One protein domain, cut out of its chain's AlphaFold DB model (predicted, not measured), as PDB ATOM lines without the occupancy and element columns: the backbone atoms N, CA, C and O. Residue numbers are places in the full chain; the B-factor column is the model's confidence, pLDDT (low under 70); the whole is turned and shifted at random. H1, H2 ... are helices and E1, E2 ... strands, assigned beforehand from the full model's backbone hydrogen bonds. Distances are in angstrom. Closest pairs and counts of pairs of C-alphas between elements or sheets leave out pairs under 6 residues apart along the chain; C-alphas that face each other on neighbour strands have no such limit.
ATOM      1  N   VAL A 173       2.277 -37.017  38.192       78.50
ATOM      2  CA  VAL A 173       2.470 -37.838  39.385       78.50
ATOM      3  C   VAL A 173       2.388 -36.920  40.593       78.50
ATOM      4  O   VAL A 173       2.882 -35.799  40.555       78.50
ATOM      5  N   TRP A 174       1.738 -37.355  41.667       77.19
ATOM      6  CA  TRP A 174       1.774 -36.606  42.921       77.19
ATOM      7  C   TRP A 174       3.189 -36.647  43.502       77.19
ATOM      8  O   TRP A 174       3.807 -37.710  43.516       77.19
ATOM      9  N   ASN A 175       3.689 -35.509  43.985       73.62
ATOM     10  CA  ASN A 175       4.974 -35.465  44.680       73.62
ATOM     11  C   ASN A 175       4.946 -36.350  45.931       73.62
ATOM     12  O   ASN A 175       3.876 -36.721  46.431       73.62
ATOM     13  N   ASP A 176       6.130 -36.692  46.433       68.81
ATOM     14  CA  ASP A 176       6.245 -37.432  47.682       68.81
ATOM     15  C   ASP A 176       5.729 -36.623  48.883       68.81
ATOM     16  O   ASP A 176       5.603 -35.390  48.869       68.81
ATOM     17  N   ASN A 177       5.402 -37.352  49.950       61.62
ATOM     18  CA  ASN A 177       4.834 -36.761  51.156       61.62
ATOM     19  C   ASN A 177       5.814 -35.788  51.835       61.62
ATOM     20  O   ASN A 177       5.370 -34.840  52.474       61.62
ATOM     21  N   GLU A 178       7.130 -35.963  51.668       62.47
ATOM     22  CA  GLU A 178       8.139 -35.072  52.251       62.47
ATOM     23  C   GLU A 178       8.151 -33.693  51.574       62.47
ATOM     24  O   GLU A 178       8.128 -32.668  52.259       62.47
ATOM     25  N   THR A 179       8.105 -33.647  50.241       70.31
ATOM     26  CA  THR A 179       8.037 -32.410  49.448       70.31
ATOM     27  C   THR A 179       6.749 -31.649  49.739       70.31
ATOM     28  O   THR A 179       6.779 -30.444  50.009       70.31
ATOM     29  N   ILE A 180       5.622 -32.365  49.767       71.81
ATOM     30  CA  ILE A 180       4.310 -31.794  50.094       71.81
ATOM     31  C   ILE A 180       4.300 -31.262  51.533       71.81
ATOM     32  O   ILE A 180       3.888 -30.125  51.765       71.81
ATOM     33  N   LYS A 181       4.816 -32.031  52.501       69.50
ATOM     34  CA  LYS A 181       4.956 -31.606  53.902       69.50
ATOM     35  C   LYS A 181       5.807 -30.348  54.021       69.50
ATOM     36  O   LYS A 181       5.425 -29.414  54.722       69.50
ATOM     37  N   LYS A 182       6.947 -30.300  53.328       73.31
ATOM     38  CA  LYS A 182       7.850 -29.144  53.347       73.31
ATOM     39  C   LYS A 182       7.150 -27.898  52.811       73.31
ATOM     40  O   LYS A 182       7.274 -26.842  53.424       73.31
ATOM     41  N   TYR A 183       6.358 -28.024  51.748       80.44
ATOM     42  CA  TYR A 183       5.530 -26.931  51.235       80.44
ATOM     43  C   TYR A 183       4.464 -26.474  52.249       80.44
ATOM     44  O   TYR A 183       4.403 -25.290  52.580       80.44
ATOM     45  N   ILE A 184       3.686 -27.404  52.819       75.81
ATOM     46  CA  ILE A 184       2.622 -27.079  53.786       75.81
ATOM     47  C   ILE A 184       3.188 -26.404  55.051       75.81
ATOM     48  O   ILE A 184       2.612 -25.436  55.556       75.81
ATOM     49  N   LEU A 185       4.320 -26.893  55.572       70.31
ATOM     50  CA  LEU A 185       4.924 -26.389  56.809       70.31
ATOM     51  C   LEU A 185       5.721 -25.091  56.621       70.31
ATOM     52  O   LEU A 185       5.711 -24.257  57.522       70.31
ATOM     53  N   SER A 186       6.412 -24.907  55.492       68.38
ATOM     54  CA  SER A 186       7.331 -23.770  55.310       68.38
ATOM     55  C   SER A 186       6.643 -22.449  54.972       68.38
ATOM     56  O   SER A 186       7.177 -21.395  55.312       68.38
ATOM     57  N   GLU A 187       5.467 -22.478  54.338       66.19
ATOM     58  CA  GLU A 187       4.812 -21.256  53.857       66.19
ATOM     59  C   GLU A 187       3.598 -20.805  54.694       66.19
ATOM     60  O   GLU A 187       3.051 -19.737  54.420       66.19
ATOM     61  N   ASN A 188       3.173 -21.575  55.713       67.75
ATOM     62  CA  ASN A 188       2.016 -21.260  56.578       67.75
ATOM     63  C   ASN A 188       0.785 -20.764  55.787       67.75
ATOM     64  O   ASN A 188       0.139 -19.781  56.147       67.75
ATOM     65  N   ARG A 189       0.476 -21.420  54.663       73.81
ATOM     66  CA  ARG A 189      -0.586 -20.980  53.749       73.81
ATOM     67  C   ARG A 189      -1.965 -21.395  54.242       73.81
ATOM     68  O   ARG A 189      -2.168 -22.529  54.688       73.81
ATOM     69  N   GLN A 190      -2.923 -20.488  54.082       78.31
ATOM     70  CA  GLN A 190      -4.337 -20.828  54.197       78.31
ATOM     71  C   GLN A 190      -4.802 -21.608  52.967       78.31
ATOM     72  O   GLN A 190      -4.341 -21.338  51.856       78.31
ATOM     73  N   VAL A 191      -5.774 -22.512  53.134       77.19
ATOM     74  CA  VAL A 191      -6.412 -23.223  52.002       77.19
ATOM     75  C   VAL A 191      -6.916 -22.242  50.942       77.19
ATOM     76  O   VAL A 191      -6.730 -22.478  49.752       77.19
ATOM     77  N   SER A 192      -7.498 -21.125  51.380       74.88
ATOM     78  CA  SER A 192      -8.031 -20.044  50.539       74.88
ATOM     79  C   SER A 192      -6.988 -19.346  49.656       74.88
ATOM     80  O   SER A 192      -7.353 -18.647  48.713       74.88
ATOM     81  N   GLN A 193      -5.698 -19.494  49.962       80.56
ATOM     82  CA  GLN A 193      -4.610 -18.805  49.266       80.56
ATOM     83  C   GLN A 193      -3.948 -19.672  48.195       80.56
ATOM     84  O   GLN A 193      -3.219 -19.132  47.366       80.56
ATOM     85  N   ILE A 194      -4.207 -20.981  48.187       84.31
ATOM     86  CA  ILE A 194      -3.567 -21.918  47.261       84.31
ATOM     87  C   ILE A 194      -4.086 -21.693  45.837       84.31
ATOM     88  O   ILE A 194      -5.297 -21.707  45.609       84.31
ATOM     89  N   GLN A 195      -3.169 -21.514  44.884       87.12
ATOM     90  CA  GLN A 195      -3.452 -21.334  43.458       87.12
ATOM     91  C   GLN A 195      -3.021 -22.559  42.638       87.12
ATOM     92  O   GLN A 195      -2.252 -23.405  43.096       87.12
ATOM     93  N   SER A 196      -3.500 -22.666  41.394       87.50
ATOM     94  CA  SER A 196      -3.130 -23.770  40.491       87.50
ATOM     95  C   SER A 196      -1.622 -23.838  40.225       87.50
ATOM     96  O   SER A 196      -1.065 -24.930  40.135       87.50
ATOM     97  N   SER A 197      -0.938 -22.695  40.176       86.81
ATOM     98  CA  SER A 197       0.522 -22.615  40.061       86.81
ATOM     99  C   SER A 197       1.256 -23.263  41.242       86.81
ATOM    100  O   SER A 197       2.272 -23.930  41.038       86.81
ATOM    101  N   ASP A 198       0.721 -23.148  42.459       86.88
ATOM    102  CA  ASP A 198       1.280 -23.801  43.646       86.88
ATOM    103  C   ASP A 198       1.136 -25.323  43.568       86.88
ATOM    104  O   ASP A 198       2.052 -26.063  43.932       86.88
ATOM    105  N   VAL A 199       0.002 -25.799  43.037       85.81
ATOM    106  CA  VAL A 199      -0.221 -27.229  42.785       85.81
ATOM    107  C   VAL A 199       0.856 -27.761  41.847       85.81
ATOM    108  O   VAL A 199       1.534 -28.723  42.200       85.81
ATOM    109  N   ILE A 200       1.052 -27.101  40.699       87.06
ATOM    110  CA  ILE A 200       2.042 -27.488  39.678       87.06
ATOM    111  C   ILE A 200       3.452 -27.527  40.256       87.06
ATOM    112  O   ILE A 200       4.222 -28.429  39.940       87.06
ATOM    113  N   LYS A 201       3.796 -26.535  41.076       85.56
ATOM    114  CA  LYS A 201       5.156 -26.364  41.576       85.56
ATOM    115  C   LYS A 201       5.500 -27.316  42.719       85.56
ATOM    116  O   LYS A 201       6.643 -27.757  42.805       85.56
ATOM    117  N   TYR A 202       4.548 -27.591  43.611       83.88
ATOM    118  CA  TYR A 202       4.855 -28.218  44.898       83.88
ATOM    119  C   TYR A 202       4.106 -29.518  45.169       83.88
ATOM    120  O   TYR A 202       4.621 -30.366  45.898       83.88
ATOM    121  N   LEU A 203       2.918 -29.712  44.595       83.00
ATOM    122  CA  LEU A 203       2.089 -30.881  44.898       83.00
ATOM    123  C   LEU A 203       2.217 -31.988  43.851       83.00
ATOM    124  O   LEU A 203       2.007 -33.154  44.183       83.00
ATOM    125  N   ILE A 204       2.591 -31.655  42.616       81.00
ATOM    126  CA  ILE A 204       2.756 -32.621  41.527       81.00
ATOM    127  C   ILE A 204       4.120 -32.518  40.839       81.00
ATOM    128  O   ILE A 204       4.768 -31.476  40.850       81.00
ATOM    129  N   SER A 205       4.512 -33.618  40.202       81.44
ATOM    130  CA  SER A 205       5.599 -33.748  39.237       81.44
ATOM    131  C   SER A 205       4.983 -33.963  37.853       81.44
ATOM    132  O   SER A 205       4.569 -35.083  37.526       81.44
ATOM    133  N   PRO A 206       4.837 -32.898  37.048       77.81
ATOM    134  CA  PRO A 206       4.288 -33.015  35.707       77.81
ATOM    135  C   PRO A 206       5.314 -33.531  34.691       77.81
ATOM    136  O   PRO A 206       6.513 -33.272  34.806       77.81
ATOM    137  N   SER A 207       4.836 -34.196  33.638       73.56
ATOM    138  CA  SER A 207       5.657 -34.506  32.470       73.56
ATOM    139  C   SER A 207       6.072 -33.226  31.730       73.56
ATOM    140  O   SER A 207       5.401 -32.197  31.775       73.56
ATOM    141  N   SER A 208       7.191 -33.269  31.004       70.56
ATOM    142  CA  SER A 208       7.730 -32.092  30.300       70.56
ATOM    143  C   SER A 208       6.864 -31.596  29.132       70.56
ATOM    144  O   SER A 208       7.171 -30.574  28.529       70.56
ATOM    145  N   ASN A 209       5.834 -32.351  28.758       73.62
ATOM    146  CA  ASN A 209       5.031 -32.185  27.551       73.62
ATOM    147  C   ASN A 209       3.544 -31.933  27.850       73.62
ATOM    148  O   ASN A 209       2.718 -32.325  27.045       73.62
ATOM    149  N   LEU A 210       3.189 -31.327  28.988       80.44
ATOM    150  CA  LEU A 210       1.794 -31.024  29.347       80.44
ATOM    151  C   LEU A 210       1.049 -30.151  28.313       80.44
ATOM    152  O   LEU A 210       1.677 -29.352  27.614       80.44
ATOM    153  N   PRO A 211      -0.298 -30.213  28.270       83.19
ATOM    154  CA  PRO A 211      -1.085 -29.335  27.415       83.19
ATOM    155  C   PRO A 211      -0.979 -27.869  27.868       83.19
ATOM    156  O   PRO A 211      -0.944 -27.568  29.060       83.19
ATOM    157  N   ASN A 212      -0.997 -26.933  26.914       81.00
ATOM    158  CA  ASN A 212      -0.801 -25.495  27.176       81.00
ATOM    159  C   ASN A 212      -1.821 -24.883  28.157       81.00
ATOM    160  O   ASN A 212      -1.550 -23.854  28.767       81.00
ATOM    161  N   ASN A 213      -2.999 -25.491  28.307       83.31
ATOM    162  CA  ASN A 213      -4.049 -25.054  29.225       83.31
ATOM    163  C   ASN A 213      -4.052 -25.827  30.558       83.31
ATOM    164  O   ASN A 213      -5.017 -25.703  31.314       83.31
ATOM    165  N   PHE A 214      -3.015 -26.613  30.864       85.69
ATOM    166  CA  PHE A 214      -2.992 -27.505  32.027       85.69
ATOM    167  C   PHE A 214      -3.289 -26.800  33.358       85.69
ATOM    168  O   PHE A 214      -4.073 -27.307  34.151       85.69
ATOM    169  N   GLU A 215      -2.757 -25.598  33.587       86.38
ATOM    170  CA  GLU A 215      -3.018 -24.845  34.823       86.38
ATOM    171  C   GLU A 215      -4.513 -24.542  35.031       86.38
ATOM    172  O   GLU A 215      -5.030 -24.658  36.140       86.38
ATOM    173  N   SER A 216      -5.238 -24.252  33.945       84.94
ATOM    174  CA  SER A 216      -6.693 -24.032  33.970       84.94
ATOM    175  C   SER A 216      -7.513 -25.320  34.131       84.94
ATOM    176  O   SER A 216      -8.699 -25.268  34.461       84.94
ATOM    177  N   MET A 217      -6.888 -26.482  33.909       87.50
ATOM    178  CA  MET A 217      -7.499 -27.790  34.151       87.50
ATOM    179  C   MET A 217      -7.482 -28.161  35.637       87.50
ATOM    180  O   MET A 217      -8.268 -29.012  36.052       87.50
ATOM    181  N   ILE A 218      -6.623 -27.529  36.444       88.81
ATOM    182  CA  ILE A 218      -6.542 -27.750  37.889       88.81
ATOM    183  C   ILE A 218      -7.692 -27.009  38.564       88.81
ATOM    184  O   ILE A 218      -7.802 -25.785  38.498       88.81
ATOM    185  N   LYS A 219      -8.551 -27.763  39.245       86.19
ATOM    186  CA  LYS A 219      -9.667 -27.240  40.019       86.19
ATOM    187  C   LYS A 219      -9.407 -27.465  41.499       86.19
ATOM    188  O   LYS A 219      -9.439 -28.596  41.986       86.19
ATOM    189  N   ILE A 220      -9.202 -26.361  42.206       82.56
ATOM    190  CA  ILE A 220      -9.070 -26.350  43.656       82.56
ATOM    191  C   ILE A 220     -10.462 -26.136  44.248       82.56
ATOM    192  O   ILE A 220     -11.032 -25.045  44.182       82.56
ATOM    193  N   ASN A 221     -11.049 -27.198  44.791       71.06
ATOM    194  CA  ASN A 221     -12.392 -27.168  45.357       71.06
ATOM    195  C   ASN A 221     -12.352 -26.550  46.765       71.06
ATOM    196  O   ASN A 221     -12.470 -27.246  47.769       71.06
ATOM    197  N   GLN A 222     -12.183 -25.228  46.837       62.53
ATOM    198  CA  GLN A 222     -12.158 -24.486  48.108       62.53
ATOM    199  C   GLN A 222     -13.569 -24.127  48.609       62.53
ATOM    200  O   GLN A 222     -13.775 -23.989  49.810       62.53
ATOM    201  N   ASN A 223     -14.545 -24.011  47.698       52.09
ATOM    202  CA  ASN A 223     -15.915 -23.557  47.974       52.09
ATOM    203  C   ASN A 223     -16.961 -24.455  47.282       52.09
ATOM    204  O   ASN A 223     -17.631 -24.050  46.331       52.09
ATOM    205  N   GLY A 224     -17.089 -25.702  47.736       42.94
ATOM    206  CA  GLY A 224     -18.171 -26.591  47.311       42.94
ATOM    207  C   GLY A 224     -19.477 -26.268  48.044       42.94
ATOM    208  O   GLY A 224     -19.581 -26.473  49.250       42.94
ATOM    209  N   SER A 225     -20.474 -25.777  47.304       42.31
ATOM    210  CA  SER A 225     -21.869 -25.625  47.740       42.31
ATOM    211  C   SER A 225     -22.339 -26.862  48.528       42.31
ATOM    212  O   SER A 225     -22.377 -27.955  47.969       42.31
ATOM    213  N   ASN A 226     -22.709 -26.655  49.798       41.03
ATOM    214  CA  ASN A 226     -23.230 -27.594  50.816       41.03
ATOM    215  C   ASN A 226     -22.269 -28.202  51.856       41.03
ATOM    216  O   ASN A 226     -22.773 -28.843  52.768       41.03
ATOM    217  N   ASN A 227     -20.952 -27.949  51.840       48.19
ATOM    218  CA  ASN A 227     -20.072 -28.333  52.964       48.19
ATOM    219  C   ASN A 227     -18.967 -27.286  53.203       48.19
ATOM    220  O   ASN A 227     -17.856 -27.392  52.689       48.19
ATOM    221  N   SER A 228     -19.276 -26.274  54.020       55.53
ATOM    222  CA  SER A 228     -18.360 -25.190  54.434       55.53
ATOM    223  C   SER A 228     -17.213 -25.638  55.359       55.53
ATOM    224  O   SER A 228     -16.369 -24.832  55.747       55.53
ATOM    225  N   GLU A 229     -17.157 -26.923  55.708       60.09
ATOM    226  CA  GLU A 229     -16.246 -27.453  56.722       60.09
ATOM    227  C   GLU A 229     -14.804 -27.645  56.225       60.09
ATOM    228  O   GLU A 229     -13.872 -27.416  56.986       60.09
ATOM    229  N   ASN A 230     -14.576 -27.991  54.952       62.50
ATOM    230  CA  ASN A 230     -13.222 -28.312  54.469       62.50
ATOM    231  C   ASN A 230     -12.258 -27.117  54.548       62.50
ATOM    232  O   ASN A 230     -11.145 -27.254  55.044       62.50
ATOM    233  N   ASN A 231     -12.698 -25.937  54.105       66.25
ATOM    234  CA  ASN A 231     -11.892 -24.716  54.174       66.25
ATOM    235  C   ASN A 231     -11.701 -24.256  55.629       66.25
ATOM    236  O   ASN A 231     -10.603 -23.863  56.014       66.25
ATOM    237  N   LYS A 232     -12.742 -24.386  56.466       67.25
ATOM    238  CA  LYS A 232     -12.643 -24.114  57.906       67.25
ATOM    239  C   LYS A 232     -11.557 -24.967  58.559       67.25
ATOM    240  O   LYS A 232     -10.784 -24.435  59.334       67.25
ATOM    241  N   TYR A 233     -11.457 -26.248  58.207       65.06
ATOM    242  CA  TYR A 233     -10.540 -27.192  58.849       65.06
ATOM    243  C   TYR A 233      -9.221 -27.428  58.096       65.06
ATOM    244  O   TYR A 233      -8.526 -28.404  58.366       65.06
ATOM    245  N   GLY A 234      -8.848 -26.567  57.145       72.19
ATOM    246  CA  GLY A 234      -7.528 -26.671  56.513       72.19
ATOM    247  C   GLY A 234      -7.377 -27.834  55.517       72.19
ATOM    248  O   GLY A 234      -6.277 -28.368  55.342       72.19
ATOM    249  N   VAL A 235      -8.476 -28.253  54.878       74.31
ATOM    250  CA  VAL A 235      -8.526 -29.326  53.872       74.31
ATOM    251  C   VAL A 235      -8.578 -28.743  52.456       74.31
ATOM    252  O   VAL A 235      -9.510 -28.023  52.100       74.31
ATOM    253  N   LEU A 236      -7.598 -29.105  51.630       77.56
ATOM    254  CA  LEU A 236      -7.449 -28.714  50.231       77.56
ATOM    255  C   LEU A 236      -7.798 -29.895  49.312       77.56
ATOM    256  O   LEU A 236      -7.096 -30.901  49.300       77.56
ATOM    257  N   ASP A 237      -8.859 -29.777  48.518       81.38
ATOM    258  CA  ASP A 237      -9.235 -30.779  47.513       81.38
ATOM    259  C   ASP A 237      -8.842 -30.311  46.108       81.38
ATOM    260  O   ASP A 237      -9.250 -29.232  45.666       81.38
ATOM    261  N   ILE A 238      -8.044 -31.123  45.412       83.56
ATOM    262  CA  ILE A 238      -7.563 -30.838  44.062       83.56
ATOM    263  C   ILE A 238      -8.109 -31.890  43.110       83.56
ATOM    264  O   ILE A 238      -7.891 -33.091  43.270       83.56
ATOM    265  N   SER A 239      -8.773 -31.411  42.066       86.81
ATOM    266  CA  SER A 239      -9.314 -32.220  40.979       86.81
ATOM    267  C   SER A 239      -8.858 -31.672  39.630       86.81
ATOM    268  O   SER A 239      -8.429 -30.524  39.529       86.81
ATOM    269  N   PHE A 240      -8.951 -32.493  38.588       86.44
ATOM    270  CA  PHE A 240      -8.582 -32.112  37.228       86.44
ATOM    271  C   PHE A 240      -9.809 -32.205  36.328       86.44
ATOM    272  O   PHE A 240     -10.522 -33.208  36.337       86.44
ATOM    273  N   GLN A 241     -10.065 -31.160  35.546       85.62
ATOM    274  CA  GLN A 241     -11.163 -31.110  34.586       85.62
ATOM    275  C   GLN A 241     -10.631 -30.794  33.191       85.62
ATOM    276  O   GLN A 241      -9.828 -29.883  33.011       85.62
ATOM    277  N   ASN A 242     -11.102 -31.536  32.190       76.44
ATOM    278  CA  ASN A 242     -10.775 -31.281  30.793       76.44
ATOM    279  C   ASN A 242     -12.018 -30.804  30.038       76.44
ATOM    280  O   ASN A 242     -13.022 -31.515  29.975       76.44
ATOM    281  N   ALA A 243     -11.935 -29.616  29.440       63.19
ATOM    282  CA  ALA A 243     -13.027 -29.013  28.680       63.19
ATOM    283  C   ALA A 243     -13.420 -29.843  27.444       63.19
ATOM    284  O   ALA A 243     -14.588 -29.852  27.059       63.19
ATOM    285  N   THR A 244     -12.474 -30.567  26.836       66.31
ATOM    286  CA  THR A 244     -12.701 -31.308  25.583       66.31
ATOM    287  C   THR A 244     -13.134 -32.764  25.785       66.31
ATOM    288  O   THR A 244     -13.467 -33.420  24.801       66.31
ATOM    289  N   LYS A 245     -13.155 -33.283  27.029       64.81
ATOM    290  CA  LYS A 245     -13.484 -34.684  27.410       64.81
ATOM    291  C   LYS A 245     -12.703 -35.796  26.676       64.81
ATOM    292  O   LYS A 245     -12.952 -36.970  26.934       64.81
ATOM    293  N   ASN A 246     -11.769 -35.456  25.791       69.12
ATOM    294  CA  ASN A 246     -10.915 -36.405  25.094       69.12
ATOM    295  C   ASN A 246      -9.628 -36.605  25.902       69.12
ATOM    296  O   ASN A 246      -8.803 -35.697  25.997       69.12
ATOM    297  N   ASN A 247      -9.484 -37.785  26.502       79.62
ATOM    298  CA  ASN A 247      -8.377 -38.098  27.402       79.62
ATOM    299  C   ASN A 247      -7.299 -38.972  26.742       79.62
ATOM    300  O   ASN A 247      -6.375 -39.386  27.426       79.62
ATOM    301  N   ASN A 248      -7.377 -39.242  25.434       77.94
ATOM    302  CA  ASN A 248      -6.482 -40.184  24.740       77.94
ATOM    303  C   ASN A 248      -4.993 -39.788  24.775       77.94
ATOM    304  O   ASN A 248      -4.116 -40.637  24.620       77.94
ATOM    305  N   GLU A 249      -4.713 -38.500  24.978       78.81
ATOM    306  CA  GLU A 249      -3.358 -37.954  25.112       78.81
ATOM    307  C   GLU A 249      -2.793 -38.098  26.535       78.81
ATOM    308  O   GLU A 249      -1.612 -37.850  26.744       78.81
ATOM    309  N   TRP A 250      -3.606 -38.525  27.507       79.25
ATOM    310  CA  TRP A 250      -3.189 -38.813  28.879       79.25
ATOM    311  C   TRP A 250      -2.854 -40.296  29.064       79.25
ATOM    312  O   TRP A 250      -3.418 -41.167  28.391       79.25
ATOM    313  N   VAL A 251      -1.945 -40.595  29.995       72.12
ATOM    314  CA  VAL A 251      -1.672 -41.976  30.437       72.12
ATOM    315  C   VAL A 251      -2.983 -42.654  30.871       72.12
ATOM    316  O   VAL A 251      -3.870 -42.009  31.426       72.12
ATOM    317  N   ASP A 252      -3.148 -43.932  30.518       73.25
ATOM    318  CA  ASP A 252      -4.372 -44.730  30.728       73.25
ATOM    319  C   ASP A 252      -5.661 -44.155  30.112       73.25
ATOM    320  O   ASP A 252      -6.768 -44.601  30.414       73.25
ATOM    321  N   ASN A 253      -5.534 -43.174  29.212       79.06
ATOM    322  CA  ASN A 253      -6.650 -42.416  28.651       79.06
ATOM    323  C   ASN A 253      -7.538 -41.779  29.743       79.06
ATOM    324  O   ASN A 253      -8.759 -41.664  29.586       79.06
ATOM    325  N   ALA A 254      -6.932 -41.370  30.862       80.81
ATOM    326  CA  ALA A 254      -7.621 -40.812  32.020       80.81
ATOM    327  C   ALA A 254      -6.920 -39.550  32.542       80.81
ATOM    328  O   ALA A 254      -5.703 -39.418  32.476       80.81
ATOM    329  N   LEU A 255      -7.698 -38.607  33.080       83.25
ATOM    330  CA  LEU A 255      -7.130 -37.463  33.794       83.25
ATOM    331  C   LEU A 255      -6.494 -37.912  35.115       83.25
ATOM    332  O   LEU A 255      -6.893 -38.945  35.661       83.25
ATOM    333  N   PRO A 256      -5.561 -37.121  35.672       82.62
ATOM    334  CA  PRO A 256      -4.980 -37.430  36.967       82.62
ATOM    335  C   PRO A 256      -6.070 -37.537  38.039       82.62
ATOM    336  O   PRO A 256      -7.027 -36.758  38.061       82.62
ATOM    337  N   GLN A 257      -5.924 -38.516  38.930       79.62
ATOM    338  CA  GLN A 257      -6.878 -38.725  40.015       79.62
ATOM    339  C   GLN A 257      -6.890 -37.524  40.962       79.62
ATOM    340  O   GLN A 257      -5.838 -36.974  41.293       79.62
ATOM    341  N   SER A 258      -8.081 -37.138  41.423       79.25
ATOM    342  CA  SER A 258      -8.229 -36.105  42.449       79.25
ATOM    343  C   SER A 258      -7.560 -36.532  43.752       79.25
ATOM    344  O   SER A 258      -7.639 -37.704  44.129       79.25
ATOM    345  N   LYS A 259      -6.964 -35.582  44.472       75.81
ATOM    346  CA  LYS A 259      -6.333 -35.838  45.768       75.81
ATOM    347  C   LYS A 259      -6.703 -34.747  46.760       75.81
ATOM    348  O   LYS A 259      -6.695 -33.558  46.440       75.81
ATOM    349  N   LYS A 260      -7.012 -35.184  47.978       74.44
ATOM    350  CA  LYS A 260      -7.261 -34.318  49.126       74.44
ATOM    351  C   LYS A 260      -5.986 -34.225  49.955       74.44
ATOM    352  O   LYS A 260      -5.358 -35.238  50.252       74.44
ATOM    353  N   PHE A 261      -5.644 -33.011  50.347       72.19
ATOM    354  CA  PHE A 261      -4.541 -32.680  51.235       72.19
ATOM    355  C   PHE A 261      -5.102 -32.002  52.478       72.19
ATOM    356  O   PHE A 261      -6.104 -31.294  52.406       72.19
ATOM    357  N   ARG A 262      -4.477 -32.210  53.632       68.62
ATOM    358  CA  ARG A 262      -4.909 -31.610  54.901       68.62
ATOM    359  C   ARG A 262      -3.701 -31.058  55.658       68.62
ATOM    360  O   ARG A 262      -2.570 -31.356  55.290       68.62
ATOM    361  N   GLY A 263      -3.946 -30.254  56.692       67.75
ATOM    362  CA  GLY A 263      -2.893 -29.598  57.485       67.75
ATOM    363  C   GLY A 263      -2.549 -28.171  57.032       67.75
ATOM    364  O   GLY A 263      -1.626 -27.543  57.560       67.75
TER     365      GLY A 263
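This is residues 173 to 263 of the 851 residues of an uncharacterized protein of Mycoplasma iowae DK-CPA (UniProt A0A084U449). A small three-strand sheet forms a wall, and H2 crosses over one face of it, with H1 packed on H2 farther out. E1, beside residues 173 to 174, lies on that same outer side, while H4 and the links 221 to 228 and 241 to 258 reach beyond the sheet. The printed part has 91 residues, with four named helices and four named strands in the order H1 H2 E1 H3 E2 H4 E3 E4. The sheet runs E2 E3 E4, all antiparallel; the class is mixed, helices and strands, with 41 residues, under half, in named elements. The whole is compact, with a radius of gyration of the C-alphas of 13.7 A and spans of 37 by 32 by 20 A.

Residues 173 to 174 pair, antiparallel, with residues 204 to 205 of E1, residues 204 to 206, which pairs with no named strand. H1, residues 177 to 187, touches H2, residues 196 to 203, at a steep tilt of 56 degrees, opposite ways; their closest C-alphas, of Ile 180 and Leu 203, are 5.7 A apart. H2 touches H3, residues 214 to 217; their closest C-alphas, of Ser 196 and Glu 215, are 5.8 A apart. E2, residues 218 to 220, is the antiparallel neighbour of E3, residues 236 to 240, with N 219 and O 239 at 2.8 A. E3 forms a hairpin with E4, residues 259 to 261, with N 236 and O 261 at 2.8 A. H2 is on this sheet at a height of 9.7 A and runs across the strands, at 81 degrees to E2 on the local plane. H3 only just is on the sheet, with 5 pairs of C-alphas within 10 A, and only grazes it. H4, residues 229 to 232, is not on the sheet and touches no helix. Each O i to N i+4 pair in H1 and H2 is within hydrogen-bond range; H3 and H4 are too short for such a pair.

H1 begins at C-alpha 177, (4.834, -36.761, 51.156), and is 15.7 A long; H2 is 9.9 A long. E1 and E2 have three residues each, and H3 and H4 four each. E3 is 13.5 A long, and E4 ends at C-alpha 261, (-4.541, -32.680, 51.235).

The C-alphas of Asn 188 and Asn 248, the two farthest apart, are 38.0 A apart. The printed part has no cut, and the link from E3 to E4, 18 residues, is long. Mean pLDDT of the printed part is 74.7; 25 residues are under 70, among them 222 to 233.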